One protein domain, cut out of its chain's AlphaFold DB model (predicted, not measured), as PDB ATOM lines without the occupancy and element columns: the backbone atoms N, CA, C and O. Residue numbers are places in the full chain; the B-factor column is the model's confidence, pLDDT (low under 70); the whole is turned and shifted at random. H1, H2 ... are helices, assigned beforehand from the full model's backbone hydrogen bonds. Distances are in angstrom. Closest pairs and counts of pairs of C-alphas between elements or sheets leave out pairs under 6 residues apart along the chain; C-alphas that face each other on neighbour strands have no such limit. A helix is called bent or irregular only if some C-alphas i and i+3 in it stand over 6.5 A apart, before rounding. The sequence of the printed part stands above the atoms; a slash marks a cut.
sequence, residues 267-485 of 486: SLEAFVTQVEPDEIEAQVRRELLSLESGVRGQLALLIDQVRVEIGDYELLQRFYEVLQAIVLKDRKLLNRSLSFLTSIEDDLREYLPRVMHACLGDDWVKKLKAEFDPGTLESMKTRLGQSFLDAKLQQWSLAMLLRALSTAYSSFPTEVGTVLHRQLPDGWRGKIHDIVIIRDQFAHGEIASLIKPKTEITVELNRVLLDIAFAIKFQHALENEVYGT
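What this domain is: This is residues 267 to 485 of the 486 residues of an uncharacterized protein of Mycobacterium sp. YR708 (UniProt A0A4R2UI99). The domain is a rod of helices: the long helix H13 runs through the middle and joins a group at one end, H1 to H5, to H6, H9, H10 and H11 toward the other, with H7 and H8 at the far end, where residues 378 to 383 stick out. H3, H4 and H13 form an up-and-down bundle, each running against the one before it in the chain; H6, H9 and H11 form a second bundle. The printed part has 219 residues with 13 named helices, H1 to H13 in order, and no named strand: all helix. It is only just compact, close to loose, with a radius of gyration of the C-alphas of 20.3 A and spans of 66 by 31 by 28 A.

How they stand to each other: H13, residues 459 to 483, is the hub, touching five helices. It touches residues 302 to 310 alone of H3, residues 293 to 310, at a shallow tilt of 22 degrees; the closest C-alphas, of Val 306 and Ala 469, are 6.4 A apart. It touches residues 315 to 319 alone of H4, residues 313 to 328; the closest C-alphas are Phe 319 and Ala 469, 6.4 A. H5, residues 331 to 337, forms a hairpin with H4 (closest C-alphas Ala 325 and Leu 334, 4.9 A). H1, residues 267 to 272, touches H3 (Ser 267 and Ala 300, 5.3 A), and H2, residues 278 to 289, touches H4 (Val 284 and Leu 328, 6.2 A). H6, residues 340 to 360, with a kink of 32 degrees near residue 347, touches H13 (Ile 344 and Gln 475, 5.6 A). H11, residues 428 to 443, irregular with C-alphas 430 and 433 7.4 A apart, touches H13 about perpendicular, at 74 degrees (Ile 435 and Ala 471, 6.1 A). H9, residues 398 to 411, touches H6 (Glu 345 and Leu 398, 5.3 A); H10, residues 413 to 423, touches H9 (Tyr 409 and Gly 417, 4.7 A). H7, residues 364 to 369, only just touches H9, with 3 pairs of C-alphas within 8 A. H8, residues 386 to 393, and H12, residues 446 to 450, touch no helix. Not every O i to N i+4 pair is within hydrogen-bond range in H4 (11 of 12), H6 (13 of 17), H10 (5 of 7) and H11 (8 of 12); in the other helices every pair is.

Where its parts are: H1 begins at C-alpha 267 (27.011, -17.607, 26.311); H13, 35.9 A long, ends at C-alpha 483 (3.947, -8.403, 5.093). H6 is 29.4 A and H3 25.6 A long.

The domain as a whole: The farthest C-alphas, Ser 293 and Thr 382, are 66.9 A apart. The printed part has no cut; the link H7 to H8 is long. Residues 368 to 391 are among the 37 under pLDDT 70.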
ATOM      1  N   SER A 267      28.346 -18.112  26.663       79.38
ATOM      2  CA  SER A 267      27.011 -17.607  26.311       79.38
ATOM      3  C   SER A 267      26.814 -16.150  26.726       79.38
ATOM      4  O   SER A 267      26.235 -15.363  25.976       79.38
ATOM      5  N   LEU A 268      27.321 -15.772  27.903       82.00
ATOM      6  CA  LEU A 268      27.297 -14.388  28.377       82.00
ATOM      7  C   LEU A 268      28.270 -13.518  27.591       82.00
ATOM      8  O   LEU A 268      27.939 -12.389  27.250       82.00
ATOM      9  N   GLU A 269      29.439 -14.052  27.262       80.19
ATOM     10  CA  GLU A 269      30.435 -13.368  26.446       80.19
ATOM     11  C   GLU A 269      29.902 -13.116  25.025       80.19
ATOM     12  O   GLU A 269      30.007 -12.015  24.482       80.19
ATOM     13  N   ALA A 270      29.225 -14.110  24.451       78.81
ATOM     14  CA  ALA A 270      28.534 -13.988  23.177       78.81
ATOM     15  C   ALA A 270      27.375 -12.986  23.237       78.81
ATOM     16  O   ALA A 270      27.074 -12.383  22.223       78.81
ATOM     17  N   PHE A 271      26.727 -12.790  24.386       84.75
ATOM     18  CA  PHE A 271      25.751 -11.715  24.562       84.75
ATOM     19  C   PHE A 271      26.434 -10.340  24.640       84.75
ATOM     20  O   PHE A 271      26.047  -9.431  23.913       84.75
ATOM     21  N   VAL A 272      27.473 -10.187  25.469       83.44
ATOM     22  CA  VAL A 272      28.201  -8.916  25.639       83.44
ATOM     23  C   VAL A 272      28.731  -8.407  24.304       83.44
ATOM     24  O   VAL A 272      28.534  -7.247  23.969       83.44
ATOM     25  N   THR A 273      29.327  -9.290  23.508       75.19
ATOM     26  CA  THR A 273      29.875  -8.939  22.190       75.19
ATOM     27  C   THR A 273      28.822  -8.456  21.184       75.19
ATOM     28  O   THR A 273      29.195  -7.848  20.182       75.19
ATOM     29  N   GLN A 274      27.530  -8.709  21.419       80.56
ATOM     30  CA  GLN A 274      26.413  -8.270  20.565       80.56
ATOM     31  C   GLN A 274      25.827  -6.921  20.977       80.56
ATOM     32  O   GLN A 274      24.967  -6.379  20.281       80.56
ATOM     33  N   VAL A 275      26.277  -6.383  22.110       80.50
ATOM     34  CA  VAL A 275      25.882  -5.064  22.581       80.50
ATOM     35  C   VAL A 275      26.735  -4.018  21.876       80.50
ATOM     36  O   VAL A 275      27.961  -4.069  21.910       80.50
ATOM     37  N   GLU A 276      26.082  -3.033  21.270       65.25
ATOM     38  CA  GLU A 276      26.739  -1.867  20.680       65.25
ATOM     39  C   GLU A 276      26.087  -0.588  21.217       65.25
ATOM     40  O   GLU A 276      24.862  -0.568  21.408       65.25
ATOM     41  N   PRO A 277      26.847   0.506  21.451       68.00
ATOM     42  CA  PRO A 277      28.299   0.732  21.264       68.00
ATOM     43  C   PRO A 277      29.217   0.288  22.436       68.00
ATOM     44  O   PRO A 277      28.733  -0.096  23.498       68.00
ATOM     45  N   ASP A 278      30.547   0.416  22.274       63.38
ATOM     46  CA  ASP A 278      31.603  -0.051  23.211       63.38
ATOM     47  C   ASP A 278      31.449   0.431  24.665       63.38
ATOM     48  O   ASP A 278      31.711  -0.317  25.608       63.38
ATOM     49  N   GLU A 279      31.009   1.676  24.883       70.44
ATOM     50  CA  GLU A 279      30.765   2.186  26.242       70.44
ATOM     51  C   GLU A 279      29.673   1.379  26.952       70.44
ATOM     52  O   GLU A 279      29.775   1.090  28.150       70.44
ATOM     53  N   ILE A 280      28.648   0.980  26.194       78.06
ATOM     54  CA  ILE A 280      27.560   0.144  26.681       78.06
ATOM     55  C   ILE A 280      28.051  -1.292  26.860       78.06
ATOM     56  O   ILE A 280      27.763  -1.878  27.898       78.06
ATOM     57  N   GLU A 281      28.842  -1.837  25.931       79.38
ATOM     58  CA  GLU A 281      29.466  -3.162  26.075       79.38
ATOM     59  C   GLU A 281      30.261  -3.258  27.390       79.38
ATOM     60  O   GLU A 281      30.031  -4.149  28.213       79.38
ATOM     61  N   ALA A 282      31.142  -2.287  27.642       72.44
ATOM     62  CA  ALA A 282      31.931  -2.215  28.866       72.44
ATOM     63  C   ALA A 282      31.053  -2.037  30.116       72.44
ATOM     64  O   ALA A 282      31.374  -2.544  31.196       72.44
ATOM     65  N   GLN A 283      29.937  -1.311  30.014       80.19
ATOM     66  CA  GLN A 283      28.983  -1.170  31.114       80.19
ATOM     67  C   GLN A 283      28.226  -2.475  31.394       80.19
ATOM     68  O   GLN A 283      28.157  -2.883  32.552       80.19
ATOM     69  N   VAL A 284      27.724  -3.157  30.361       85.00
ATOM     70  CA  VAL A 284      27.056  -4.463  30.472       85.00
ATOM     71  C   VAL A 284      28.009  -5.481  31.080       85.00
ATOM     72  O   VAL A 284      27.642  -6.156  32.038       85.00
ATOM     73  N   ARG A 285      29.255  -5.546  30.595       84.44
ATOM     74  CA  ARG A 285      30.288  -6.427  31.150       84.44
ATOM     75  C   ARG A 285      30.503  -6.161  32.636       84.44
ATOM     76  O   ARG A 285      30.456  -7.099  33.427       84.44
ATOM     77  N   ARG A 286      30.690  -4.899  33.039       80.44
ATOM     78  CA  ARG A 286      30.855  -4.533  34.457       80.44
ATOM     79  C   ARG A 286      29.647  -4.931  35.303       80.44
ATOM     80  O   ARG A 286      29.836  -5.481  36.387       80.44
ATOM     81  N   GLU A 287      28.428  -4.698  34.822       83.62
ATOM     82  CA  GLU A 287      27.215  -5.099  35.542       83.62
ATOM     83  C   GLU A 287      27.118  -6.624  35.666       83.62
ATOM     84  O   GLU A 287      26.885  -7.114  36.769       83.62
ATOM     85  N   LEU A 288      27.391  -7.384  34.600       83.56
ATOM     86  CA  LEU A 288      27.410  -8.849  34.645       83.56
ATOM     87  C   LEU A 288      28.479  -9.381  35.600       83.56
ATOM     88  O   LEU A 288      28.205 -10.288  36.380       83.56
ATOM     89  N   LEU A 289      29.686  -8.813  35.578       78.19
ATOM     90  CA  LEU A 289      30.772  -9.184  36.488       78.19
ATOM     91  C   LEU A 289      30.456  -8.854  37.953       78.19
ATOM     92  O   LEU A 289      30.992  -9.506  38.846       78.19
ATOM     93  N   SER A 290      29.574  -7.882  38.202       76.50
ATOM     94  CA  SER A 290      29.099  -7.550  39.548       76.50
ATOM     95  C   SER A 290      28.068  -8.542  40.107       76.50
ATOM     96  O   SER A 290      27.778  -8.499  41.304       76.50
ATOM     97  N   LEU A 291      27.510  -9.421  39.263       75.75
ATOM     98  CA  LEU A 291      26.566 -10.459  39.675       75.75
ATOM     99  C   LEU A 291      27.289 -11.639  40.332       75.75
ATOM    100  O   LEU A 291      28.417 -11.992  39.983       75.75
ATOM    101  N   GLU A 292      26.596 -12.311  41.251       73.31
ATOM    102  CA  GLU A 292      27.085 -13.547  41.857       73.31
ATOM    103  C   GLU A 292      27.267 -14.656  40.808       73.31
ATOM    104  O   GLU A 292      26.533 -14.743  39.820       73.31
ATOM    105  N   SER A 293      28.227 -15.560  41.029       68.75
ATOM    106  CA  SER A 293      28.551 -16.622  40.067       68.75
ATOM    107  C   SER A 293      27.366 -17.535  39.745       68.75
ATOM    108  O   SER A 293      27.211 -17.927  38.591       68.75
ATOM    109  N   GLY A 294      26.516 -17.842  40.732       70.75
ATOM    110  CA  GLY A 294      25.305 -18.642  40.523       70.75
ATOM    111  C   GLY A 294      24.307 -17.960  39.582       70.75
ATOM    112  O   GLY A 294      23.776 -18.601  38.679       70.75
ATOM    113  N   VAL A 295      24.132 -16.644  39.729       77.56
ATOM    114  CA  VAL A 295      23.247 -15.827  38.884       77.56
ATOM    115  C   VAL A 295      23.782 -15.745  37.457       77.56
ATOM    116  O   VAL A 295      23.026 -15.914  36.504       77.56
ATOM    117  N   ARG A 296      25.098 -15.559  37.289       81.31
ATOM    118  CA  ARG A 296      25.739 -15.603  35.964       81.31
ATOM    119  C   ARG A 296      25.510 -16.949  35.276       81.31
ATOM    120  O   ARG A 296      25.139 -16.978  34.108       81.31
ATOM    121  N   GLY A 297      25.661 -18.055  36.005       75.62
ATOM    122  CA  GLY A 297      25.383 -19.395  35.480       75.62
ATOM    123  C   GLY A 297      23.929 -19.571  35.029       75.62
ATOM    124  O   GLY A 297      23.681 -20.117  33.959       75.62
ATOM    125  N   GLN A 298      22.964 -19.055  35.794       81.88
ATOM    126  CA  GLN A 298      21.549 -19.093  35.412       81.88
ATOM    127  C   GLN A 298      21.250 -18.241  34.169       81.88
ATOM    128  O   GLN A 298      20.535 -18.706  33.284       81.88
ATOM    129  N   LEU A 299      21.824 -17.033  34.064       86.19
ATOM    130  CA  LEU A 299      21.689 -16.195  32.864       86.19
ATOM    131  C   LEU A 299      22.274 -16.895  31.634       86.19
ATOM    132  O   LEU A 299      21.673 -16.852  30.567       86.19
ATOM    133  N   ALA A 300      23.427 -17.552  31.784       83.69
ATOM    134  CA  ALA A 300      24.059 -18.297  30.703       83.69
ATOM    135  C   ALA A 300      23.152 -19.417  30.177       83.69
ATOM    136  O   ALA A 300      22.898 -19.486  28.979       83.69
ATOM    137  N   LEU A 301      22.597 -20.227  31.088       85.81
ATOM    138  CA  LEU A 301      21.662 -21.298  30.741       85.81
ATOM    139  C   LEU A 301      20.400 -20.764  30.058       85.81
ATOM    140  O   LEU A 301      19.917 -21.377  29.111       85.81
ATOM    141  N   LEU A 302      19.875 -19.625  30.513       89.06
ATOM    142  CA  LEU A 302      18.737 -18.972  29.872       89.06
ATOM    143  C   LEU A 302      19.079 -18.507  28.449       89.06
ATOM    144  O   LEU A 302      18.302 -18.748  27.531       89.06
ATOM    145  N   ILE A 303      20.239 -17.875  28.248       90.44
ATOM    146  CA  ILE A 303      20.688 -17.453  26.913       90.44
ATOM    147  C   ILE A 303      20.815 -18.661  25.985       90.44
ATOM    148  O   ILE A 303      20.383 -18.583  24.837       90.44
ATOM    149  N   ASP A 304      21.358 -19.777  26.472       88.19
ATOM    150  CA  ASP A 304      21.476 -21.005  25.683       88.19
ATOM    151  C   ASP A 304      20.103 -21.579  25.319       88.19
ATOM    152  O   ASP A 304      19.864 -21.918  24.159       88.19
ATOM    153  N   GLN A 305      19.176 -21.630  26.281       90.19
ATOM    154  CA  GLN A 305      17.798 -22.069  26.045       90.19
ATOM    155  C   GLN A 305      17.101 -21.198  24.994       90.19
ATOM    156  O   GLN A 305      16.536 -21.725  24.038       90.19
ATOM    157  N   VAL A 306      17.193 -19.873  25.128       90.06
ATOM    158  CA  VAL A 306      16.580 -18.923  24.191       90.06
ATOM    159  C   VAL A 306      17.231 -18.999  22.815       90.06
ATOM    160  O   VAL A 306      16.528 -18.961  21.810       90.06
ATOM    161  N   ARG A 307      18.555 -19.159  22.736       88.81
ATOM    162  CA  ARG A 307      19.264 -19.315  21.460       88.81
ATOM    163  C   ARG A 307      18.790 -20.557  20.707       88.81
ATOM    164  O   ARG A 307      18.571 -20.474  19.501       88.81
ATOM    165  N   VAL A 308      18.606 -21.679  21.405       87.06
ATOM    166  CA  VAL A 308      18.052 -22.910  20.820       87.06
ATOM    167  C   VAL A 308      16.589 -22.719  20.419       87.06
ATOM    168  O   VAL A 308      16.190 -23.173  19.350       87.06
ATOM    169  N   GLU A 309      15.789 -22.039  21.245       84.88
ATOM    170  CA  GLU A 309      14.372 -21.811  20.956       84.88
ATOM    171  C   GLU A 309      14.165 -20.871  19.762       84.88
ATOM    172  O   GLU A 309      13.305 -21.145  18.924       84.88
ATOM    173  N   ILE A 310      14.928 -19.781  19.658       87.38
ATOM    174  CA  ILE A 310      14.796 -18.786  18.589       87.38
ATOM    175  C   ILE A 310      15.410 -19.291  17.280       87.38
ATOM    176  O   ILE A 310      14.749 -19.200  16.248       87.38
ATOM    177  N   GLY A 311      16.633 -19.831  17.303       79.06
ATOM    178  CA  GLY A 311      17.343 -20.362  16.127       79.06
ATOM    179  C   GLY A 311      17.780 -19.322  15.078       79.06
ATOM    180  O   GLY A 311      18.779 -19.538  14.396       79.06
ATOM    181  N   ASP A 312      17.072 -18.196  14.980       84.25
ATOM    182  CA  ASP A 312      17.343 -17.067  14.092       84.25
ATOM    183  C   ASP A 312      18.164 -15.964  14.789       84.25
ATOM    184  O   ASP A 312      17.863 -15.546  15.912       84.25
ATOM    185  N   TYR A 313      19.217 -15.486  14.125       80.50
ATOM    186  CA  TYR A 313      20.144 -14.504  14.688       80.50
ATOM    187  C   TYR A 313      19.540 -13.096  14.816       80.50
ATOM    188  O   TYR A 313      19.805 -12.410  15.803       80.50
ATOM    189  N   GLU A 314      18.719 -12.659  13.859       81.94
ATOM    190  CA  GLU A 314      18.093 -11.331  13.889       81.94
ATOM    191  C   GLU A 314      17.069 -11.244  15.022       81.94
ATOM    192  O   GLU A 314      17.032 -10.274  15.784       81.94
ATOM    193  N   LEU A 315      16.283 -12.307  15.210       87.94
ATOM    194  CA  LEU A 315      15.345 -12.404  16.329       87.94
ATOM    195  C   LEU A 315      16.060 -12.476  17.680       87.94
ATOM    196  O   LEU A 315      15.593 -11.894  18.665       87.94
ATOM    197  N   LEU A 316      17.209 -13.152  17.731       89.12
ATOM    198  CA  LEU A 316      18.023 -13.226  18.939       89.12
ATOM    199  C   LEU A 316      18.551 -11.843  19.350       89.12
ATOM    200  O   LEU A 316      18.616 -11.554  20.544       89.12
ATOM    201  N   GLN A 317      18.840 -10.961  18.388       88.56
ATOM    202  CA  GLN A 317      19.257  -9.590  18.683       88.56
ATOM    203  C   GLN A 317      18.163  -8.802  19.418       88.56
ATOM    204  O   GLN A 317      18.455  -8.120  20.401       88.56
ATOM    205  N   ARG A 318      16.889  -8.961  19.026       90.88
ATOM    206  CA  ARG A 318      15.751  -8.330  19.727       90.88
ATOM    207  C   ARG A 318      15.667  -8.781  21.187       90.88
ATOM    208  O   ARG A 318      15.384  -7.975  22.071       90.88
ATOM    209  N   PHE A 319      15.957 -10.055  21.454       93.50
ATOM    210  CA  PHE A 319      16.044 -10.572  22.818       93.50
ATOM    211  C   PHE A 319      17.246  -9.993  23.582       93.50
ATOM    212  O   PHE A 319      17.115  -9.622  24.751       93.50
ATOM    213  N   TYR A 320      18.408  -9.864  22.936       92.06
ATOM    214  CA  TYR A 320      19.591  -9.264  23.554       92.06
ATOM    215  C   TYR A 320      19.391  -7.800  23.937       92.06
ATOM    216  O   TYR A 320      19.849  -7.409  25.008       92.06
ATOM    217  N   GLU A 321      18.634  -7.012  23.175       90.81
ATOM    218  CA  GLU A 321      18.294  -5.642  23.584       90.81
ATOM    219  C   GLU A 321      17.467  -5.597  24.879       90.81
ATOM    220  O   GLU A 321      17.722  -4.775  25.763       90.81
ATOM    221  N   VAL A 322      16.499  -6.509  25.029       91.94
ATOM    222  CA  VAL A 322      15.714  -6.647  26.266       91.94
ATOM    223  C   VAL A 322      16.623  -7.039  27.430       91.94
ATOM    224  O   VAL A 322      16.562  -6.433  28.504       91.94
ATOM    225  N   LEU A 323      17.496  -8.027  27.221       91.31
ATOM    226  CA  LEU A 323      18.419  -8.498  28.250       91.31
ATOM    227  C   LEU A 323      19.418  -7.405  28.658       91.31
ATOM    228  O   LEU A 323      19.663  -7.204  29.846       91.31
ATOM    229  N   GLN A 324      19.934  -6.649  27.692       91.38
ATOM    230  CA  GLN A 324      20.772  -5.473  27.910       91.38
ATOM    231  C   GLN A 324      20.053  -4.436  28.773       91.38
ATOM    232  O   GLN A 324      20.629  -3.960  29.751       91.38
ATOM    233  N   ALA A 325      18.797  -4.113  28.463       89.56
ATOM    234  CA  ALA A 325      18.011  -3.172  29.255       89.56
ATOM    235  C   ALA A 325      17.859  -3.618  30.715       89.56
ATOM    236  O   ALA A 325      17.965  -2.802  31.633       89.56
ATOM    237  N   ILE A 326      17.658  -4.919  30.934       88.81
ATOM    238  CA  ILE A 326      17.548  -5.521  32.266       88.81
ATOM    239  C   ILE A 326      18.882  -5.445  33.012       88.81
ATOM    240  O   ILE A 326      18.912  -4.983  34.154       88.81
ATOM    241  N   VAL A 327      19.986  -5.840  32.371       87.88
ATOM    242  CA  VAL A 327      21.332  -5.818  32.969       87.88
ATOM    243  C   VAL A 327      21.745  -4.392  33.339       87.88
ATOM    244  O   VAL A 327      22.229  -4.156  34.445       87.88
ATOM    245  N   LEU A 328      21.493  -3.425  32.452       87.38
ATOM    246  CA  LEU A 328      21.804  -2.009  32.672       87.38
ATOM    247  C   LEU A 328      20.803  -1.293  33.581       87.38
ATOM    248  O   LEU A 328      21.048  -0.158  33.987       87.38
ATOM    249  N   LYS A 329      19.679  -1.942  33.908       86.00
ATOM    250  CA  LYS A 329      18.566  -1.361  34.668       86.00
ATOM    251  C   LYS A 329      17.987  -0.110  33.989       86.00
ATOM    252  O   LYS A 329      17.494   0.804  34.657       86.00
ATOM    253  N   ASP A 330      18.026  -0.072  32.659       87.38
ATOM    254  CA  ASP A 330      17.522   1.039  31.858       87.38
ATOM    255  C   ASP A 330      16.050   0.810  31.492       87.38
ATOM    256  O   ASP A 330      15.705   0.107  30.543       87.38
ATOM    257  N   ARG A 331      15.156   1.456  32.250       87.44
ATOM    258  CA  ARG A 331      13.704   1.384  32.023       87.44
ATOM    259  C   ARG A 331      13.274   1.963  30.677       87.44
ATOM    260  O   ARG A 331      12.278   1.508  30.123       87.44
ATOM    261  N   LYS A 332      13.969   2.983  30.163       88.75
ATOM    262  CA  LYS A 332      13.612   3.592  28.873       88.75
ATOM    263  C   LYS A 332      13.968   2.647  27.738       88.75
ATOM    264  O   LYS A 332      13.139   2.439  26.856       88.75
ATOM    265  N   LEU A 333      15.165   2.061  27.797       89.38
ATOM    266  CA  LEU A 333      15.588   1.039  26.849       89.38
ATOM    267  C   LEU A 333      14.652  -0.171  26.906       89.38
ATOM    268  O   LEU A 333      14.173  -0.594  25.863       89.38
ATOM    269  N   LEU A 334      14.298  -0.643  28.107       90.25
ATOM    270  CA  LEU A 334      13.385  -1.775  28.269       90.25
ATOM    271  C   LEU A 334      12.029  -1.494  27.619       90.25
ATOM    272  O   LEU A 334      11.530  -2.315  26.856       90.25
ATOM    273  N   ASN A 335      11.444  -0.326  27.888       90.06
ATOM    274  CA  ASN A 335      10.149   0.036  27.317       90.06
ATOM    275  C   ASN A 335      10.188   0.121  25.791       90.06
ATOM    276  O   ASN A 335       9.222  -0.262  25.136       90.06
ATOM    277  N   ARG A 336      11.298   0.609  25.228       91.62
ATOM    278  CA  ARG A 336      11.507   0.624  23.780       91.62
ATOM    279  C   ARG A 336      11.627  -0.796  23.229       91.62
ATOM    280  O   ARG A 336      10.962  -1.115  22.257       91.62
ATOM    281  N   SER A 337      12.434  -1.648  23.852       91.56
ATOM    282  CA  SER A 337      12.669  -3.013  23.372       91.56
ATOM    283  C   SER A 337      11.462  -3.937  23.559       91.56
ATOM    284  O   SER A 337      11.343  -4.915  22.835       91.56
ATOM    285  N   LEU A 338      10.538  -3.625  24.477       93.88
ATOM    286  CA  LEU A 338       9.285  -4.366  24.683       93.88
ATOM    287  C   LEU A 338       8.074  -3.784  23.946       93.88
ATOM    288  O   LEU A 338       7.004  -4.391  23.980       93.88
ATOM    289  N   SER A 339       8.208  -2.647  23.254       91.75
ATOM    290  CA  SER A 339       7.067  -2.007  22.587       91.75
ATOM    291  C   SER A 339       6.425  -2.896  21.522       91.75
ATOM    292  O   SER A 339       5.254  -2.732  21.214       91.75
ATOM    293  N   PHE A 340       7.152  -3.874  20.983       93.06
ATOM    294  CA  PHE A 340       6.603  -4.822  20.018       93.06
ATOM    295  C   PHE A 340       5.453  -5.676  20.571       93.06
ATOM    296  O   PHE A 340       4.611  -6.142  19.808       93.06
ATOM    297  N   LEU A 341       5.372  -5.858  21.897       92.38
ATOM    298  CA  LEU A 341       4.278  -6.599  22.526       92.38
ATOM    299  C   LEU A 341       2.914  -5.962  22.236       92.38
ATOM    300  O   LEU A 341       1.907  -6.666  22.208       92.38
ATOM    301  N   THR A 342       2.867  -4.645  22.003       88.44
ATOM    302  CA  THR A 342       1.627  -3.977  21.594       88.44
ATOM    303  C   THR A 342       1.303  -4.221  20.124       88.44
ATOM    304  O   THR A 342       0.129  -4.309  19.782       88.44
ATOM    305  N   SER A 343       2.319  -4.392  19.274       89.75
ATOM    306  CA  SER A 343       2.151  -4.634  17.835       89.75
ATOM    307  C   SER A 343       1.563  -6.011  17.524       89.75
ATOM    308  O   SER A 343       0.809  -6.134  16.568       89.75
ATOM    309  N   ILE A 344       1.804  -7.023  18.372       91.62
ATOM    310  CA  ILE A 344       1.235  -8.377  18.207       91.62
ATOM    311  C   ILE A 344      -0.290  -8.333  18.027       91.62
ATOM    312  O   ILE A 344      -0.857  -9.116  17.269       91.62
ATOM    313  N   GLU A 345      -0.972  -7.436  18.742       90.00
ATOM    314  CA  GLU A 345      -2.423  -7.303  18.648       90.00
ATOM    315  C   GLU A 345      -2.868  -6.807  17.269       90.00
ATOM    316  O   GLU A 345      -3.844  -7.322  16.723       90.00
ATOM    317  N   ASP A 346      -2.135  -5.858  16.692       89.00
ATOM    318  CA  ASP A 346      -2.408  -5.326  15.359       89.00
ATOM    319  C   ASP A 346      -2.059  -6.349  14.273       89.00
ATOM    320  O   ASP A 346      -2.888  -6.621  13.402       89.00
ATOM    321  N   ASP A 347      -0.912  -7.022  14.400       91.19
ATOM    322  CA  ASP A 347      -0.495  -8.088  13.485       91.19
ATOM    323  C   ASP A 347      -1.521  -9.243  13.477       91.19
ATOM    324  O   ASP A 347      -1.872  -9.781  12.426       91.19
ATOM    325  N   LEU A 348      -2.098  -9.591  14.634       89.44
ATOM    326  CA  LEU A 348      -3.168 -10.592  14.731       89.44
ATOM    327  C   LEU A 348      -4.490 -10.145  14.121       89.44
ATOM    328  O   LEU A 348      -5.209 -10.981  13.564       89.44
ATOM    329  N   ARG A 349      -4.846  -8.863  14.256       87.81
ATOM    330  CA  ARG A 349      -6.063  -8.315  13.639       87.81
ATOM    331  C   ARG A 349      -6.019  -8.445  12.127       87.81
ATOM    332  O   ARG A 349      -7.074  -8.639  11.528       87.81
ATOM    333  N   GLU A 350      -4.836  -8.362  11.532       88.12
ATOM    334  CA  GLU A 350      -4.645  -8.538  10.095       88.12
ATOM    335  C   GLU A 350      -4.483 -10.015   9.700       88.12
ATOM    336  O   GLU A 350      -5.125 -10.492   8.759       88.12
ATOM    337  N   TYR A 351      -3.696 -10.773  10.463       90.31
ATOM    338  CA  TYR A 351      -3.427 -12.186  10.205       90.31
ATOM    339  C   TYR A 351      -4.681 -13.067  10.309       90.31
ATOM    340  O   TYR A 351      -4.950 -13.887   9.425       90.31
ATOM    341  N   LEU A 352      -5.480 -12.904  11.373       88.12
ATOM    342  CA  LEU A 352      -6.607 -13.791  11.666       88.12
ATOM    343  C   LEU A 352      -7.654 -13.794  10.532       88.12
ATOM    344  O   LEU A 352      -7.965 -14.878  10.036       88.12
ATOM    345  N   PRO A 353      -8.184 -12.650  10.054       85.12
ATOM    346  CA  PRO A 353      -9.144 -12.638   8.952       85.12
ATOM    347  C   PRO A 353      -8.579 -13.224   7.667       85.12
ATOM    348  O   PRO A 353      -9.293 -13.941   6.969       85.12
ATOM    349  N   ARG A 354      -7.301 -12.959   7.369       86.88
ATOM    350  CA  ARG A 354      -6.628 -13.460   6.170       86.88
ATOM    351  C   ARG A 354      -6.574 -14.984   6.158       86.88
ATOM    352  O   ARG A 354      -7.004 -15.599   5.182       86.88
ATOM    353  N   VAL A 355      -6.119 -15.600   7.250       88.50
ATOM    354  CA  VAL A 355      -6.073 -17.066   7.370       88.50
ATOM    355  C   VAL A 355      -7.474 -17.663   7.361       88.50
ATOM    356  O   VAL A 355      -7.723 -18.635   6.647       88.50
ATOM    357  N   MET A 356      -8.408 -17.082   8.116       86.81
ATOM    358  CA  MET A 356      -9.762 -17.624   8.211       86.81
ATOM    359  C   MET A 356     -10.516 -17.531   6.887       86.81
ATOM    360  O   MET A 356     -11.170 -18.494   6.498       86.81
ATOM    361  N   HIS A 357     -10.384 -16.425   6.159       85.62
ATOM    362  CA  HIS A 357     -10.949 -16.293   4.822       85.62
ATOM    363  C   HIS A 357     -10.318 -17.300   3.851       85.62
ATOM    364  O   HIS A 357     -11.040 -17.983   3.125       85.62
ATOM    365  N   ALA A 358      -8.990 -17.456   3.869       87.00
ATOM    366  CA  ALA A 358      -8.294 -18.409   3.004       87.00
ATOM    367  C   ALA A 358      -8.709 -19.870   3.264       87.00
ATOM    368  O   ALA A 358      -8.831 -20.645   2.319       87.00
ATOM    369  N   CYS A 359      -8.949 -20.244   4.525       87.44
ATOM    370  CA  CYS A 359      -9.277 -21.623   4.900       87.44
ATOM    371  C   CYS A 359     -10.784 -21.923   4.863       87.44
ATOM    372  O   CYS A 359     -11.186 -23.035   4.530       87.44
ATOM    373  N   LEU A 360     -11.630 -20.961   5.245       83.88
ATOM    374  CA  LEU A 360     -13.056 -21.182   5.522       83.88
ATOM    375  C   LEU A 360     -14.006 -20.372   4.617       83.88
ATOM    376  O   LEU A 360     -15.220 -20.624   4.673       83.88
ATOM    377  N   GLY A 361     -13.482 -19.456   3.790       83.81
ATOM    378  CA  GLY A 361     -14.228 -18.578   2.876       83.81
ATOM    379  C   GLY A 361     -14.873 -17.359   3.549       83.81
ATOM    380  O   GLY A 361     -14.706 -17.136   4.746       83.81
ATOM    381  N   ASP A 362     -15.665 -16.588   2.796       78.50
ATOM    382  CA  ASP A 362     -16.314 -15.336   3.246       78.50
ATOM    383  C   ASP A 362     -17.183 -15.483   4.513       78.50
ATOM    384  O   ASP A 362     -17.318 -14.558   5.314       78.50
ATOM    385  N   ASP A 363     -17.760 -16.667   4.739       73.69
ATOM    386  CA  ASP A 363     -18.631 -16.955   5.884       73.69
ATOM    387  C   ASP A 363     -17.873 -17.408   7.150       73.69
ATOM    388  O   ASP A 363     -18.499 -17.848   8.125       73.69
ATOM    389  N   TRP A 364     -16.539 -17.308   7.180       78.88
ATOM    390  CA  TRP A 364     -15.711 -17.790   8.292       78.88
ATOM    391  C   TRP A 364     -16.145 -17.242   9.660       78.88
ATOM    392  O   TRP A 364     -16.144 -17.977  10.644       78.88
ATOM    393  N   VAL A 365     -16.616 -15.993   9.735       70.88
ATOM    394  CA  VAL A 365     -17.081 -15.401  11.002       70.88
ATOM    395  C   VAL A 365     -18.375 -16.019  11.503       70.88
ATOM    396  O   VAL A 365     -18.548 -16.134  12.714       70.88
ATOM    397  N   LYS A 366     -19.290 -16.440  10.623       70.31
ATOM    398  CA  LYS A 366     -20.499 -17.164  11.054       70.31
ATOM    399  C   LYS A 366     -20.121 -18.530  11.619       70.31
ATOM    400  O   LYS A 366     -20.641 -18.915  12.663       70.31
ATOM    401  N   LYS A 367     -19.183 -19.214  10.953       72.00
ATOM    402  CA  LYS A 367     -18.642 -20.511  11.384       72.00
ATOM    403  C   LYS A 367     -17.928 -20.404  12.734       72.00
ATOM    404  O   LYS A 367     -18.156 -21.246  13.589       72.00
ATOM    405  N   LEU A 368     -17.146 -19.343  12.958       69.88
ATOM    406  CA  LEU A 368     -16.500 -19.093  14.248       69.88
ATOM    407  C   LEU A 368     -17.513 -18.704  15.333       69.88
ATOM    408  O   LEU A 368     -17.477 -19.254  16.423       69.88
ATOM    409  N   LYS A 369     -18.429 -17.761  15.062       63.22
ATOM    410  CA  LYS A 369     -19.376 -17.222  16.061       63.22
ATOM    411  C   LYS A 369     -20.347 -18.255  16.623       63.22
ATOM    412  O   LYS A 369     -20.745 -18.096  17.774       63.22
ATOM    413  N   ALA A 370     -20.702 -19.286  15.852       59.22
ATOM    414  CA  ALA A 370     -21.496 -20.413  16.345       59.22
ATOM    415  C   ALA A 370     -20.875 -21.072  17.598       59.22
ATOM    416  O   ALA A 370     -21.601 -21.638  18.406       59.22
ATOM    417  N   GLU A 371     -19.562 -20.910  17.795       55.50
ATOM    418  CA  GLU A 371     -18.786 -21.446  18.918       55.50
ATOM    419  C   GLU A 371     -18.563 -20.437  20.070       55.50
ATOM    420  O   GLU A 371     -18.067 -20.820  21.129       55.50
ATOM    421  N   PHE A 372     -18.891 -19.144  19.894       54.19
ATOM    422  CA  PHE A 372     -18.584 -18.083  20.875       54.19
ATOM    423  C   PHE A 372     -19.769 -17.629  21.738       54.19
ATOM    424  O   PHE A 372     -19.523 -17.242  22.880       54.19
ATOM    425  N   ASP A 373     -21.015 -17.665  21.245       47.81
ATOM    426  CA  ASP A 373     -22.211 -17.372  22.059       47.81
ATOM    427  C   ASP A 373     -23.533 -17.755  21.338       47.81
ATOM    428  O   ASP A 373     -23.779 -17.260  20.229       47.81
ATOM    429  N   PRO A 374     -24.441 -18.557  21.936       45.78
ATOM    430  CA  PRO A 374     -25.753 -18.867  21.354       45.78
ATOM    431  C   PRO A 374     -26.714 -17.663  21.264       45.78
ATOM    432  O   PRO A 374     -27.662 -17.693  20.481       45.78
ATOM    433  N   GLY A 375     -26.498 -16.597  22.049       50.25
ATOM    434  CA  GLY A 375     -27.473 -15.508  22.242       50.25
ATOM    435  C   GLY A 375     -27.461 -14.362  21.217       50.25
ATOM    436  O   GLY A 375     -28.311 -13.476  21.282       50.25
ATOM    437  N   THR A 376     -26.527 -14.347  20.258       47.91
ATOM    438  CA  THR A 376     -26.274 -13.163  19.396       47.91
ATOM    439  C   THR A 376     -26.621 -13.384  17.916       47.91
ATOM    440  O   THR A 376     -26.252 -12.592  17.047       47.91
ATOM    441  N   LEU A 377     -27.321 -14.475  17.593       43.19
ATOM    442  CA  LEU A 377     -27.637 -14.858  16.209       43.19
ATOM    443  C   LEU A 377     -28.871 -14.144  15.633       43.19
ATOM    444  O   LEU A 377     -29.047 -14.103  14.414       43.19
ATOM    445  N   GLU A 378     -29.707 -13.541  16.480       44.97
ATOM    446  CA  GLU A 378     -30.986 -12.963  16.051       44.97
ATOM    447  C   GLU A 378     -30.904 -11.477  15.660       44.97
ATOM    448  O   GLU A 378     -31.662 -11.031  14.802       44.97
ATOM    449  N   SER A 379     -29.919 -10.724  16.166       44.97
ATOM    450  CA  SER A 379     -29.742  -9.291  15.857       44.97
ATOM    451  C   SER A 379     -28.865  -8.999  14.629       44.97
ATOM    452  O   SER A 379     -28.808  -7.859  14.173       44.97
ATOM    453  N   MET A 380     -28.197 -10.009  14.056       48.12
ATOM    454  CA  MET A 380     -27.229  -9.842  12.955       48.12
ATOM    455  C   MET A 380     -27.706 -10.378  11.595       48.12
ATOM    456  O   MET A 380     -26.928 -10.425  10.642       48.12
ATOM    457  N   LYS A 381     -28.979 -10.771  11.473       45.00
ATOM    458  CA  LYS A 381     -29.516 -11.448  10.278       45.00
ATOM    459  C   LYS A 381     -29.572 -10.605   8.995       45.00
ATOM    460  O   LYS A 381     -29.932 -11.160   7.962       45.00
ATOM    461  N   THR A 382     -29.206  -9.319   9.000       46.31
ATOM    462  CA  THR A 382     -29.564  -8.443   7.865       46.31
ATOM    463  C   THR A 382     -28.494  -7.561   7.231       46.31
ATOM    464  O   THR A 382     -28.861  -6.849   6.308       46.31
ATOM    465  N   ARG A 383     -27.203  -7.618   7.595       47.44
ATOM    466  CA  ARG A 383     -26.082  -7.069   6.777       47.44
ATOM    467  C   ARG A 383     -24.738  -7.283   7.485       47.44
ATOM    468  O   ARG A 383     -24.312  -6.450   8.275       47.44
ATOM    469  N   LEU A 384     -24.050  -8.383   7.190       52.16
ATOM    470  CA  LEU A 384     -22.613  -8.515   7.462       52.16
ATOM    471  C   LEU A 384     -21.876  -8.142   6.173       52.16
ATOM    472  O   LEU A 384     -21.576  -9.002   5.357       52.16
ATOM    473  N   GLY A 385     -21.682  -6.843   5.948       57.31
ATOM    474  CA  GLY A 385     -20.671  -6.381   4.996       57.31
ATOM    475  C   GLY A 385     -19.291  -6.448   5.650       57.31
ATOM    476  O   GLY A 385     -19.200  -6.313   6.873       57.31
ATOM    477  N   GLN A 386     -18.237  -6.617   4.846       57.25
ATOM    478  CA  GLN A 386     -16.834  -6.649   5.289       57.25
ATOM    479  C   GLN A 386     -16.511  -5.514   6.285       57.25
ATOM    480  O   GLN A 386     -15.961  -5.756   7.351       57.25
ATOM    481  N   SER A 387     -17.029  -4.306   6.038       58.06
ATOM    482  CA  SER A 387     -16.821  -3.127   6.891       58.06
ATOM    483  C   SER A 387     -17.348  -3.243   8.330       58.06
ATOM    484  O   SER A 387     -16.773  -2.654   9.243       58.06
ATOM    485  N   PHE A 388     -18.429  -3.994   8.577       61.16
ATOM    486  CA  PHE A 388     -18.923  -4.243   9.941       61.16
ATOM    487  C   PHE A 388     -18.069  -5.291  10.662       61.16
ATOM    488  O   PHE A 388     -17.894  -5.226  11.879       61.16
ATOM    489  N   LEU A 389     -17.554  -6.260   9.903       62.25
ATOM    490  CA  LEU A 389     -16.632  -7.280  10.385       62.25
ATOM    491  C   LEU A 389     -15.329  -6.641  10.857       62.25
ATOM    492  O   LEU A 389     -14.920  -6.857  11.996       62.25
ATOM    493  N   ASP A 390     -14.761  -5.789  10.006       64.75
ATOM    494  CA  ASP A 390     -13.533  -5.053  10.267       64.75
ATOM    495  C   ASP A 390     -13.725  -4.157  11.495       64.75
ATOM    496  O   ASP A 390     -12.965  -4.247  12.454       64.75
ATOM    497  N   ALA A 391     -14.827  -3.399  11.566       65.38
ATOM    498  CA  ALA A 391     -15.151  -2.577  12.735       65.38
ATOM    499  C   ALA A 391     -15.311  -3.386  14.038       65.38
ATOM    500  O   ALA A 391     -15.050  -2.863  15.123       65.38
ATOM    501  N   LYS A 392     -15.747  -4.652  13.963       71.38
ATOM    502  CA  LYS A 392     -15.871  -5.533  15.134       71.38
ATOM    503  C   LYS A 392     -14.547  -6.164  15.541       71.38
ATOM    504  O   LYS A 392     -14.297  -6.250  16.739       71.38
ATOM    505  N   LEU A 393     -13.711  -6.562  14.588       72.12
ATOM    506  CA  LEU A 393     -12.364  -7.076  14.849       72.12
ATOM    507  C   LEU A 393     -11.462  -6.001  15.463       72.12
ATOM    508  O   LEU A 393     -10.720  -6.284  16.399       72.12
ATOM    509  N   GLN A 394     -11.616  -4.746  15.035       76.38
ATOM    510  CA  GLN A 394     -10.943  -3.596  15.649       76.38
ATOM    511  C   GLN A 394     -11.346  -3.370  17.119       76.38
ATOM    512  O   GLN A 394     -10.617  -2.734  17.870       76.38
ATOM    513  N   GLN A 395     -12.489  -3.910  17.563       79.12
ATOM    514  CA  GLN A 395     -12.934  -3.853  18.964       79.12
ATOM    515  C   GLN A 395     -12.479  -5.062  19.793       79.12
ATOM    516  O   GLN A 395     -12.716  -5.089  21.001       79.12
ATOM    517  N   TRP A 396     -11.891  -6.089  19.173       82.06
ATOM    518  CA  TRP A 396     -11.426  -7.266  19.901       82.06
ATOM    519  C   TRP A 396     -10.105  -6.962  20.592       82.06
ATOM    520  O   TRP A 396      -9.185  -6.419  19.980       82.06
ATOM    521  N   SER A 397     -10.027  -7.336  21.868       83.81
ATOM    522  CA  SER A 397      -8.776  -7.336  22.617       83.81
ATOM    523  C   SER A 397      -7.873  -8.481  22.161       83.81
ATOM    524  O   SER A 397      -8.353  -9.486  21.626       83.81
ATOM    525  N   LEU A 398      -6.577  -8.381  22.462       85.88
ATOM    526  CA  LEU A 398      -5.609  -9.463  22.252       85.88
ATOM    527  C   LEU A 398      -6.125 -10.821  22.761       85.88
ATOM    528  O   LEU A 398      -6.120 -11.802  22.026       85.88
ATOM    529  N   ALA A 399      -6.674 -10.874  23.979       85.88
ATOM    530  CA  ALA A 399      -7.228 -12.105  24.546       85.88
ATOM    531  C   ALA A 399      -8.365 -12.706  23.697       85.88
ATOM    532  O   ALA A 399      -8.454 -13.926  23.550       85.88
ATOM    533  N   MET A 400      -9.227 -11.867  23.111       83.94
ATOM    534  CA  MET A 400     -10.297 -12.324  22.220       83.94
ATOM    535  C   MET A 400      -9.750 -12.832  20.884       83.94
ATOM    536  O   MET A 400     -10.212 -13.866  20.406       83.94
ATOM    537  N   LEU A 401      -8.756 -12.149  20.308       86.75
ATOM    538  CA  LEU A 401      -8.099 -12.553  19.059       86.75
ATOM    539  C   LEU A 401      -7.399 -13.911  19.209       86.75
ATOM    540  O   LEU A 401      -7.608 -14.812  18.399       86.75
ATOM    541  N   LEU A 402      -6.643 -14.101  20.291       86.75
ATOM    542  CA  LEU A 402      -5.960 -15.366  20.574       86.75
ATOM    543  C   LEU A 402      -6.947 -16.502  20.876       86.75
ATOM    544  O   LEU A 402      -6.749 -17.636  20.434       86.75
ATOM    545  N   ARG A 403      -8.053 -16.211  21.577       84.69
ATOM    546  CA  ARG A 403      -9.128 -17.189  21.795       84.69
ATOM    547  C   ARG A 403      -9.784 -17.589  20.473       84.69
ATOM    548  O   ARG A 403      -9.996 -18.775  20.252       84.69
ATOM    549  N   ALA A 404     -10.056 -16.630  19.588       83.50
ATOM    550  CA  ALA A 404     -10.563 -16.889  18.243       83.50
ATOM    551  C   ALA A 404      -9.626 -17.803  17.444       83.50
ATOM    552  O   ALA A 404     -10.087 -18.797  16.884       83.50
ATOM    553  N   LEU A 405      -8.321 -17.531  17.475       87.56
ATOM    554  CA  LEU A 405      -7.299 -18.359  16.835       87.56
ATOM    555  C   LEU A 405      -7.278 -19.796  17.398       87.56
ATOM    556  O   LEU A 405      -7.287 -20.765  16.638       87.56
ATOM    557  N   SER A 406      -7.322 -19.950  18.726       86.25
ATOM    558  CA  SER A 406      -7.338 -21.266  19.383       86.25
ATOM    559  C   SER A 406      -8.632 -22.052  19.123       86.25
ATOM    560  O   SER A 406      -8.594 -23.280  18.984       86.25
ATOM    561  N   THR A 407      -9.783 -21.377  19.074       83.81
ATOM    562  CA  THR A 407     -11.067 -22.006  18.733       83.81
ATOM    563  C   THR A 407     -11.059 -22.461  17.283       83.81
ATOM    564  O   THR A 407     -11.385 -23.611  17.017       83.81
ATOM    565  N   ALA A 408     -10.600 -21.618  16.355       83.44
ATOM    566  CA  ALA A 408     -10.498 -21.970  14.943       83.44
ATOM    567  C   ALA A 408      -9.647 -23.227  14.715       83.44
ATOM    568  O   ALA A 408     -10.064 -24.135  14.001       83.44
ATOM    569  N   TYR A 409      -8.495 -23.308  15.386       86.44
ATOM    570  CA  TYR A 409      -7.638 -24.491  15.365       86.44
ATOM    571  C   TYR A 409      -8.365 -25.751  15.860       86.44
ATOM    572  O   TYR A 409      -8.215 -26.825  15.286       86.44
ATOM    573  N   SER A 410      -9.150 -25.631  16.934       86.00
ATOM    574  CA  SER A 410      -9.810 -26.776  17.575       86.00
ATOM    575  C   SER A 410     -11.045 -27.249  16.805       86.00
ATOM    576  O   SER A 410     -11.289 -28.450  16.725       86.00
ATOM    577  N   SER A 411     -11.807 -26.316  16.235       84.06
ATOM    578  CA  SER A 411     -13.034 -26.596  15.485       84.06
ATOM    579  C   SER A 411     -12.760 -26.999  14.032       84.06
ATOM    580  O   SER A 411     -13.549 -27.741  13.454       84.06
ATOM    581  N   PHE A 412     -11.641 -26.551  13.448       86.88
ATOM    582  CA  PHE A 412     -11.253 -26.821  12.056       86.88
ATOM    583  C   PHE A 412      -9.792 -27.308  11.959       86.88
ATOM    584  O   PHE A 412      -8.945 -26.649  11.346       86.88
ATOM    585  N   PRO A 413      -9.449 -28.452  12.582       83.81
ATOM    586  CA  PRO A 413      -8.062 -28.904  12.699       83.81
ATOM    587  C   PRO A 413      -7.410 -29.224  11.347       83.81
ATOM    588  O   PRO A 413      -6.201 -29.063  11.201       83.81
ATOM    589  N   THR A 414      -8.188 -29.639  10.345       86.75
ATOM    590  CA  THR A 414      -7.659 -29.993   9.022       86.75
ATOM    591  C   THR A 414      -7.414 -28.748   8.175       86.75
ATOM    592  O   THR A 414      -6.322 -28.571   7.639       86.75
ATOM    593  N   GLU A 415      -8.411 -27.870   8.067       87.62
ATOM    594  CA  GLU A 415      -8.390 -26.697   7.191       87.62
ATOM    595  C   GLU A 415      -7.544 -25.570   7.779       87.62
ATOM    596  O   GLU A 415      -6.652 -25.044   7.119       87.62
ATOM    597  N   VAL A 416      -7.806 -25.218   9.038       86.19
ATOM    598  CA  VAL A 416      -7.123 -24.125   9.739       86.19
ATOM    599  C   VAL A 416      -5.890 -24.652  10.460       86.19
ATOM    600  O   VAL A 416      -4.825 -24.042  10.392       86.19
ATOM    601  N   GLY A 417      -6.005 -25.797  11.137       85.94
ATOM    602  CA  GLY A 417      -4.918 -26.329  11.960       85.94
ATOM    603  C   GLY A 417      -3.642 -26.630  11.174       85.94
ATOM    604  O   GLY A 417      -2.557 -26.295  11.649       85.94
ATOM    605  N   THR A 418      -3.756 -27.154   9.949       86.81
ATOM    606  CA  THR A 418      -2.604 -27.391   9.058       86.81
ATOM    607  C   THR A 418      -1.882 -26.092   8.690       86.81
ATOM    608  O   THR A 418      -0.653 -26.041   8.706       86.81
ATOM    609  N   VAL A 419      -2.632 -25.027   8.382       88.75
ATOM    610  CA  VAL A 419      -2.060 -23.723   8.010       88.75
ATOM    611  C   VAL A 419      -1.374 -23.078   9.210       88.75
ATOM    612  O   VAL A 419      -0.216 -22.684   9.105       88.75
ATOM    613  N   LEU A 420      -2.043 -23.053  10.366       88.94
ATOM    614  CA  LEU A 420      -1.479 -22.490  11.591       88.94
ATOM    615  C   LEU A 420      -0.242 -23.257  12.067       88.94
ATOM    616  O   LEU A 420       0.696 -22.636  12.548       88.94
ATOM    617  N   HIS A 421      -0.208 -24.585  11.925       87.44
ATOM    618  CA  HIS A 421       0.966 -25.371  12.314       87.44
ATOM    619  C   HIS A 421       2.184 -25.086  11.429       87.44
ATOM    620  O   HIS A 421       3.308 -25.152  11.908       87.44
ATOM    621  N   ARG A 422       1.958 -24.754  10.153       88.19
ATOM    622  CA  ARG A 422       3.025 -24.375   9.222       88.19
ATOM    623  C   ARG A 422       3.534 -22.951   9.462       88.19
ATOM    624  O   ARG A 422       4.709 -22.697   9.242       88.19
ATOM    625  N   GLN A 423       2.641 -22.032   9.818       91.12
ATOM    626  CA  GLN A 423       2.937 -20.598   9.855       91.12
ATOM    627  C   GLN A 423       3.363 -20.092  11.233       91.12
ATOM    628  O   GLN A 423       4.147 -19.158  11.314       91.12
ATOM    629  N   LEU A 424       2.852 -20.681  12.317       91.00
ATOM    630  CA  LEU A 424       3.137 -20.235  13.681       91.00
ATOM    631  C   LEU A 424       4.225 -21.094  14.341       91.00
ATOM    632  O   LEU A 424       4.382 -22.261  13.978       91.00
ATOM    633  N   PRO A 425       4.947 -20.564  15.349       88.50
ATOM    634  CA  PRO A 425       5.996 -21.313  16.034       88.50
ATOM    635  C   PRO A 425       5.483 -22.600  16.691       88.50
ATOM    636  O   PRO A 425       4.372 -22.643  17.226       88.50
ATOM    637  N   ASP A 426       6.320 -23.635  16.737       85.75
ATOM    638  CA  ASP A 426       5.987 -24.882  17.426       85.75
ATOM    639  C   ASP A 426       5.573 -24.650  18.885       85.75
ATOM    640  O   ASP A 426       6.124 -23.813  19.602       85.75
ATOM    641  N   GLY A 427       4.566 -25.404  19.333       84.50
ATOM    642  CA  GLY A 427       4.048 -25.301  20.697       84.50
ATOM    643  C   GLY A 427       3.235 -24.034  20.986       84.50
ATOM    644  O   GLY A 427       2.821 -23.855  22.134       84.50
ATOM    645  N   TRP A 428       2.932 -23.194  19.982       88.75
ATOM    646  CA  TRP A 428       2.248 -21.912  20.196       88.75
ATOM    647  C   TRP A 428       0.955 -22.024  20.999       88.75
ATOM    648  O   TRP A 428       0.685 -21.186  21.850       88.75
ATOM    649  N   ARG A 429       0.175 -23.090  20.798       86.88
ATOM    650  CA  ARG A 429      -1.092 -23.313  21.507       86.88
ATOM    651  C   ARG A 429      -0.923 -23.367  23.028       86.88
ATOM    652  O   ARG A 429      -1.814 -22.930  23.746       86.88
ATOM    653  N   GLY A 430       0.192 -23.919  23.506       85.38
ATOM    654  CA  GLY A 430       0.486 -24.012  24.935       85.38
ATOM    655  C   GLY A 430       0.933 -22.683  25.544       85.38
ATOM    656  O   GLY A 430       0.663 -22.458  26.716       85.38
ATOM    657  N   LYS A 431       1.561 -21.812  24.741       88.50
ATOM    658  CA  LYS A 431       2.176 -20.546  25.181       88.50
ATOM    659  C   LYS A 431       1.388 -19.288  24.798       88.50
ATOM    660  O   LYS A 431       1.723 -18.179  25.194       88.50
ATOM    661  N   ILE A 432       0.318 -19.424  24.013       85.69
ATOM    662  CA  ILE A 432      -0.444 -18.281  23.492       85.69
ATOM    663  C   ILE A 432      -1.065 -17.427  24.606       85.69
ATOM    664  O   ILE A 432      -1.190 -16.215  24.463       85.69
ATOM    665  N   HIS A 433      -1.438 -18.038  25.732       85.44
ATOM    666  CA  HIS A 433      -1.978 -17.294  26.866       85.44
ATOM    667  C   HIS A 433      -0.904 -16.445  27.561       85.44
ATOM    668  O   HIS A 433      -1.208 -15.344  28.021       85.44
ATOM    669  N   ASP A 434       0.350 -16.900  27.544       89.50
ATOM    670  CA  ASP A 434       1.485 -16.203  28.151       89.50
ATOM    671  C   ASP A 434       1.783 -14.879  27.428       89.50
ATOM    672  O   ASP A 434       2.177 -13.905  28.063       89.50
ATOM    673  N   ILE A 435       1.461 -14.775  26.128       90.88
ATOM    674  CA  ILE A 435       1.538 -13.511  25.372       90.88
ATOM    675  C   ILE A 435       0.584 -12.448  25.949       90.88
ATOM    676  O   ILE A 435       0.932 -11.269  26.023       90.88
ATOM    677  N   VAL A 436      -0.625 -12.834  26.374       89.50
ATOM    678  CA  VAL A 436      -1.567 -11.885  27.003       89.50
ATOM    679  C   VAL A 436      -1.015 -11.428  28.340       89.50
ATOM    680  O   VAL A 436      -0.966 -10.229  28.607       89.50
ATOM    681  N   ILE A 437      -0.565 -12.392  29.149       90.25
ATOM    682  CA  ILE A 437      -0.010 -12.136  30.477       90.25
ATOM    683  C   ILE A 437       1.156 -11.158  30.355       90.25
ATOM    684  O   ILE A 437       1.162 -10.134  31.028       90.25
ATOM    685  N   ILE A 438       2.102 -11.413  29.453       92.06
ATOM    686  CA  ILE A 438       3.292 -10.578  29.340       92.06
ATOM    687  C   ILE A 438       3.004  -9.190  28.773       92.06
ATOM    688  O   ILE A 438       3.594  -8.205  29.220       92.06
ATOM    689  N   ARG A 439       2.056  -9.076  27.836       91.62
ATOM    690  CA  ARG A 439       1.597  -7.780  27.329       91.62
ATOM    691  C   ARG A 439       0.951  -6.961  28.442       91.62
ATOM    692  O   ARG A 439       1.207  -5.761  28.541       91.62
ATOM    693  N   ASP A 440       0.136  -7.591  29.282       88.19
ATOM    694  CA  ASP A 440      -0.511  -6.925  30.411       88.19
ATOM    695  C   ASP A 440       0.520  -6.526  31.473       88.19
ATOM    696  O   ASP A 440       0.516  -5.378  31.918       88.19
ATOM    697  N   GLN A 441       1.464  -7.406  31.807       89.25
ATOM    698  CA  GLN A 441       2.583  -7.087  32.698       89.25
ATOM    699  C   GLN A 441       3.410  -5.907  32.173       89.25
ATOM    700  O   GLN A 441       3.808  -5.031  32.943       89.25
ATOM    701  N   PHE A 442       3.658  -5.847  30.862       90.56
ATOM    702  CA  PHE A 442       4.336  -4.718  30.232       90.56
ATOM    703  C   PHE A 442       3.525  -3.420  30.364       90.56
ATOM    704  O   PHE A 442       4.056  -2.415  30.839       90.56
ATOM    705  N   ALA A 443       2.235  -3.448  30.019       85.94
ATOM    706  CA  ALA A 443       1.355  -2.279  30.061       85.94
ATOM    707  C   ALA A 443       1.208  -1.682  31.473       85.94
ATOM    708  O   ALA A 443       1.106  -0.465  31.624       85.94
ATOM    709  N   HIS A 444       1.244  -2.526  32.508       86.56
ATOM    710  CA  HIS A 444       1.182  -2.103  33.911       86.56
ATOM    711  C   HIS A 444       2.564  -1.796  34.519       86.56
ATOM    712  O   HIS A 444       2.658  -1.418  35.688       86.56
ATOM    713  N   GLY A 445       3.649  -1.922  33.744       83.06
ATOM    714  CA  GLY A 445       5.018  -1.665  34.202       83.06
ATOM    715  C   GLY A 445       5.573  -2.726  35.159       83.06
ATOM    716  O   GLY A 445       6.611  -2.500  35.788       83.06
ATOM    717  N   GLU A 446       4.922  -3.884  35.266       86.50
ATOM    718  CA  GLU A 446       5.309  -4.972  36.166       86.50
ATOM    719  C   GLU A 446       6.661  -5.568  35.759       86.50
ATOM    720  O   GLU A 446       7.515  -5.770  36.620       86.50
ATOM    721  N   ILE A 447       6.936  -5.719  34.459       85.00
ATOM    722  CA  ILE A 447       8.234  -6.229  33.972       85.00
ATOM    723  C   ILE A 447       9.388  -5.317  34.414       85.00
ATOM    724  O   ILE A 447      10.421  -5.785  34.891       85.00
ATOM    725  N   ALA A 448       9.200  -3.996  34.347       82.56
ATOM    726  CA  ALA A 448      10.200  -3.032  34.810       82.56
ATOM    727  C   ALA A 448      10.396  -3.065  36.338       82.56
ATOM    728  O   ALA A 448      11.447  -2.650  36.836       82.56
ATOM    729  N   SER A 449       9.398  -3.543  37.086       80.25
ATOM    730  CA  SER A 449       9.468  -3.724  38.541       80.25
ATOM    731  C   SER A 449      10.202  -5.007  38.955       80.25
ATOM    732  O   SER A 449      10.755  -5.063  40.056       80.25
ATOM    733  N   LEU A 450      10.285  -5.999  38.057       75.75
ATOM    734  CA  LEU A 450      11.060  -7.229  38.257       75.75
ATOM    735  C   LEU A 450      12.576  -6.985  38.191       75.75
ATOM    736  O   LEU A 450      13.346  -7.781  38.731       75.75
ATOM    737  N   ILE A 451      13.013  -5.861  37.608       70.25
ATOM    738  CA  ILE A 451      14.410  -5.415  37.643       70.25
ATOM    739  C   ILE A 451      14.731  -4.893  39.051       70.25
ATOM    740  O   ILE A 451      14.640  -3.696  39.342       70.25
ATOM    741  N   LYS A 452      15.109  -5.802  39.951       64.50
ATOM    742  CA  LYS A 452      15.552  -5.453  41.305       64.50
ATOM    743  C   LYS A 452      17.052  -5.126  41.330       64.50
ATOM    744  O   LYS A 452      17.846  -5.779  40.648       64.50
ATOM    745  N   PRO A 453      17.487  -4.128  42.122       52.78
ATOM    746  CA  PRO A 453      18.903  -3.849  42.304       52.78
ATOM    747  C   PRO A 453      19.555  -4.986  43.096       52.78
ATOM    748  O   PRO A 453      19.348  -5.072  44.298       52.78
ATOM    749  N   LYS A 454      20.365  -5.796  42.398       51.62
ATOM    750  CA  LYS A 454      21.235  -6.865  42.921       51.62
ATOM    751  C   LYS A 454      20.480  -7.952  43.696       51.62
ATOM    752  O   LYS A 454      20.150  -7.714  44.844       51.62
ATOM    753  N   THR A 455      20.285  -9.126  43.084       50.94
ATOM    754  CA  THR A 455      20.861 -10.405  43.582       50.94
ATOM    755  C   THR A 455      20.295 -11.661  42.922       50.94
ATOM    756  O   THR A 455      20.939 -12.691  43.039       50.94
ATOM    757  N   GLU A 456      19.167 -11.646  42.207       63.12
ATOM    758  CA  GLU A 456      18.580 -12.911  41.723       63.12
ATOM    759  C   GLU A 456      17.882 -12.761  40.367       63.12
ATOM    760  O   GLU A 456      17.069 -11.854  40.177       63.12
ATOM    761  N   ILE A 457      18.140 -13.697  39.442       67.44
ATOM    762  CA  ILE A 457      17.127 -14.033  38.440       67.44
ATOM    763  C   ILE A 457      16.067 -14.813  39.202       67.44
ATOM    764  O   ILE A 457      16.233 -15.992  39.515       67.44
ATOM    765  N   THR A 458      14.976 -14.145  39.542       76.00
ATOM    766  CA  THR A 458      13.842 -14.839  40.138       76.00
ATOM    767  C   THR A 458      13.290 -15.852  39.133       76.00
ATOM    768  O   THR A 458      13.367 -15.652  37.918       76.00
ATOM    769  N   VAL A 459      12.683 -16.934  39.626       78.56
ATOM    770  CA  VAL A 459      11.946 -17.888  38.773       78.56
ATOM    771  C   VAL A 459      10.934 -17.151  37.888       78.56
ATOM    772  O   VAL A 459      10.730 -17.509  36.730       78.56
ATOM    773  N   GLU A 460      10.352 -16.079  38.422       82.69
ATOM    774  CA  GLU A 460       9.442 -15.192  37.711       82.69
ATOM    775  C   GLU A 460      10.119 -14.434  36.560       82.69
ATOM    776  O   GLU A 460       9.616 -14.496  35.443       82.69
ATOM    777  N   LEU A 461      11.270 -13.787  36.782       84.56
ATOM    778  CA  LEU A 461      12.013 -13.102  35.717       84.56
ATOM    779  C   LEU A 461      12.468 -14.080  34.627       84.56
ATOM    780  O   LEU A 461      12.396 -13.755  33.445       84.56
ATOM    781  N   ASN A 462      12.902 -15.281  35.018       85.88
ATOM    782  CA  ASN A 462      13.295 -16.321  34.072       85.88
ATOM    783  C   ASN A 462      12.125 -16.721  33.160       85.88
ATOM    784  O   ASN A 462      12.257 -16.739  31.939       85.88
ATOM    785  N   ARG A 463      10.953 -16.975  33.757       88.25
ATOM    786  CA  ARG A 463       9.730 -17.286  33.010       88.25
ATOM    787  C   ARG A 463       9.361 -16.147  32.059       88.25
ATOM    788  O   ARG A 463       9.175 -16.398  30.878       88.25
ATOM    789  N   VAL A 464       9.352 -14.906  32.551       90.69
ATOM    790  CA  VAL A 464       9.056 -13.722  31.730       90.69
ATOM    791  C   VAL A 464      10.007 -13.630  30.536       90.69
ATOM    792  O   VAL A 464       9.557 -13.392  29.426       90.69
ATOM    793  N   LEU A 465      11.309 -13.865  30.713       91.44
ATOM    794  CA  LEU A 465      12.273 -13.823  29.608       91.44
ATOM    795  C   LEU A 465      12.037 -14.917  28.555       91.44
ATOM    796  O   LEU A 465      12.161 -14.640  27.361       91.44
ATOM    797  N   LEU A 466      11.656 -16.127  28.970       92.00
ATOM    798  CA  LEU A 466      11.262 -17.196  28.044       92.00
ATOM    799  C   LEU A 466       9.968 -16.850  27.291       92.00
ATOM    800  O   LEU A 466       9.864 -17.095  26.088       92.00
ATOM    801  N   ASP A 467       9.009 -16.226  27.972       92.50
ATOM    802  CA  ASP A 467       7.757 -15.771  27.366       92.50
ATOM    803  C   ASP A 467       8.010 -14.627  26.360       92.50
ATOM    804  O   ASP A 467       7.406 -14.610  25.287       92.50
ATOM    805  N   ILE A 468       8.968 -13.725  26.635       94.31
ATOM    806  CA  ILE A 468       9.436 -12.694  25.682       94.31
ATOM    807  C   ILE A 468      10.040 -13.351  24.445       94.31
ATOM    808  O   ILE A 468       9.698 -12.964  23.329       94.31
ATOM    809  N   ALA A 469      10.921 -14.339  24.620       93.88
ATOM    810  CA  ALA A 469      11.540 -15.043  23.499       93.88
ATOM    811  C   ALA A 469      10.485 -15.700  22.593       93.88
ATOM    812  O   ALA A 469      10.535 -15.557  21.369       93.88
ATOM    813  N   PHE A 470       9.482 -16.349  23.189       93.62
ATOM    814  CA  PHE A 470       8.357 -16.899  22.441       93.62
ATOM    815  C   PHE A 470       7.531 -15.804  21.743       93.62
ATOM    816  O   PHE A 470       7.199 -15.951  20.567       93.62
ATOM    817  N   ALA A 471       7.241 -14.691  22.422       94.44
ATOM    818  CA  ALA A 471       6.501 -13.570  21.846       94.44
ATOM    819  C   ALA A 471       7.230 -12.933  20.649       94.44
ATOM    820  O   ALA A 471       6.574 -12.591  19.667       94.44
ATOM    821  N   ILE A 472       8.566 -12.834  20.684       94.50
ATOM    822  CA  ILE A 472       9.385 -12.370  19.548       94.50
ATOM    823  C   ILE A 472       9.179 -13.289  18.338       94.50
ATOM    824  O   ILE A 472       8.880 -12.808  17.246       94.50
ATOM    825  N   LYS A 473       9.286 -14.613  18.526       93.12
ATOM    826  CA  LYS A 473       9.055 -15.585  17.442       93.12
ATOM    827  C   LYS A 473       7.634 -15.509  16.901       93.12
ATOM    828  O   LYS A 473       7.425 -15.594  15.696       93.12
ATOM    829  N   PHE A 474       6.661 -15.397  17.801       93.44
ATOM    830  CA  PHE A 474       5.256 -15.336  17.435       93.44
ATOM    831  C   PHE A 474       4.963 -14.087  16.610       93.44
ATOM    832  O   PHE A 474       4.355 -14.197  15.554       93.44
ATOM    833  N   GLN A 475       5.455 -12.923  17.039       93.56
ATOM    834  CA  GLN A 475       5.297 -11.693  16.275       93.56
ATOM    835  C   GLN A 475       5.964 -11.796  14.899       93.56
ATOM    836  O   GLN A 475       5.326 -11.492  13.900       93.56
ATOM    837  N   HIS A 476       7.201 -12.291  14.829       92.00
ATOM    838  CA  HIS A 476       7.899 -12.447  13.554       92.00
ATOM    839  C   HIS A 476       7.152 -13.367  12.576       92.00
ATOM    840  O   HIS A 476       7.056 -13.078  11.386       92.00
ATOM    841  N   ALA A 477       6.577 -14.464  13.076       90.94
ATOM    842  CA  ALA A 477       5.741 -15.348  12.272       90.94
ATOM    843  C   ALA A 477       4.506 -14.624  11.704       90.94
ATOM    844  O   ALA A 477       4.164 -14.813  10.537       90.94
ATOM    845  N   LEU A 478       3.859 -13.767  12.502       91.38
ATOM    846  CA  LEU A 478       2.747 -12.945  12.024       91.38
ATOM    847  C   LEU A 478       3.214 -11.925  10.982       91.38
ATOM    848  O   LEU A 478       2.601 -11.833   9.925       91.38
ATOM    849  N   GLU A 479       4.307 -11.205  11.245       88.50
ATOM    850  CA  GLU A 479       4.875 -10.202  10.336       88.50
ATOM    851  C   GLU A 479       5.226 -10.811   8.972       88.50
ATOM    852  O   GLU A 479       4.867 -10.251   7.937       88.50
ATOM    853  N   ASN A 480       5.862 -11.985   8.947       87.00
ATOM    854  CA  ASN A 480       6.198 -12.679   7.703       87.00
ATOM    855  C   ASN A 480       4.954 -13.067   6.902       87.00
ATOM    856  O   ASN A 480       4.951 -12.986   5.678       87.00
ATOM    857  N   GLU A 481       3.875 -13.469   7.563       84.88
ATOM    858  CA  GLU A 481       2.652 -13.838   6.856       84.88
ATOM    859  C   GLU A 481       1.836 -12.619   6.435       84.88
ATOM    860  O   GLU A 481       1.204 -12.647   5.381       84.88
ATOM    861  N   VAL A 482       1.852 -11.542   7.217       72.81
ATOM    862  CA  VAL A 482       1.139 -10.300   6.915       72.81
ATOM    863  C   VAL A 482       1.852  -9.525   5.803       72.81
ATOM    864  O   VAL A 482       1.236  -9.230   4.777       72.81
ATOM    865  N   TYR A 483       3.155  -9.285   5.954       68.56
ATOM    866  CA  TYR A 483       3.947  -8.403   5.093       68.56
ATOM    867  C   TYR A 483       4.870  -9.145   4.113       68.56
ATOM    868  O   TYR A 483       5.293  -8.563   3.116       68.56
ATOM    869  N   GLY A 484       5.172 -10.427   4.344       58.25
ATOM    870  CA  GLY A 484       6.151 -11.211   3.575       58.25
ATOM    871  C   GLY A 484       5.643 -11.825   2.265       58.25
ATOM    872  O   GLY A 484       6.086 -12.903   1.877       58.25
ATOM    873  N   THR A 485       4.742 -11.151   1.545       42.81
ATOM    874  CA  THR A 485       4.507 -11.446   0.118       42.81
ATOM    875  C   THR A 485       5.349 -10.527  -0.764       42.81
ATOM    876  O   THR A 485       4.884  -9.464  -1.179       42.81
TER     877      THR A 485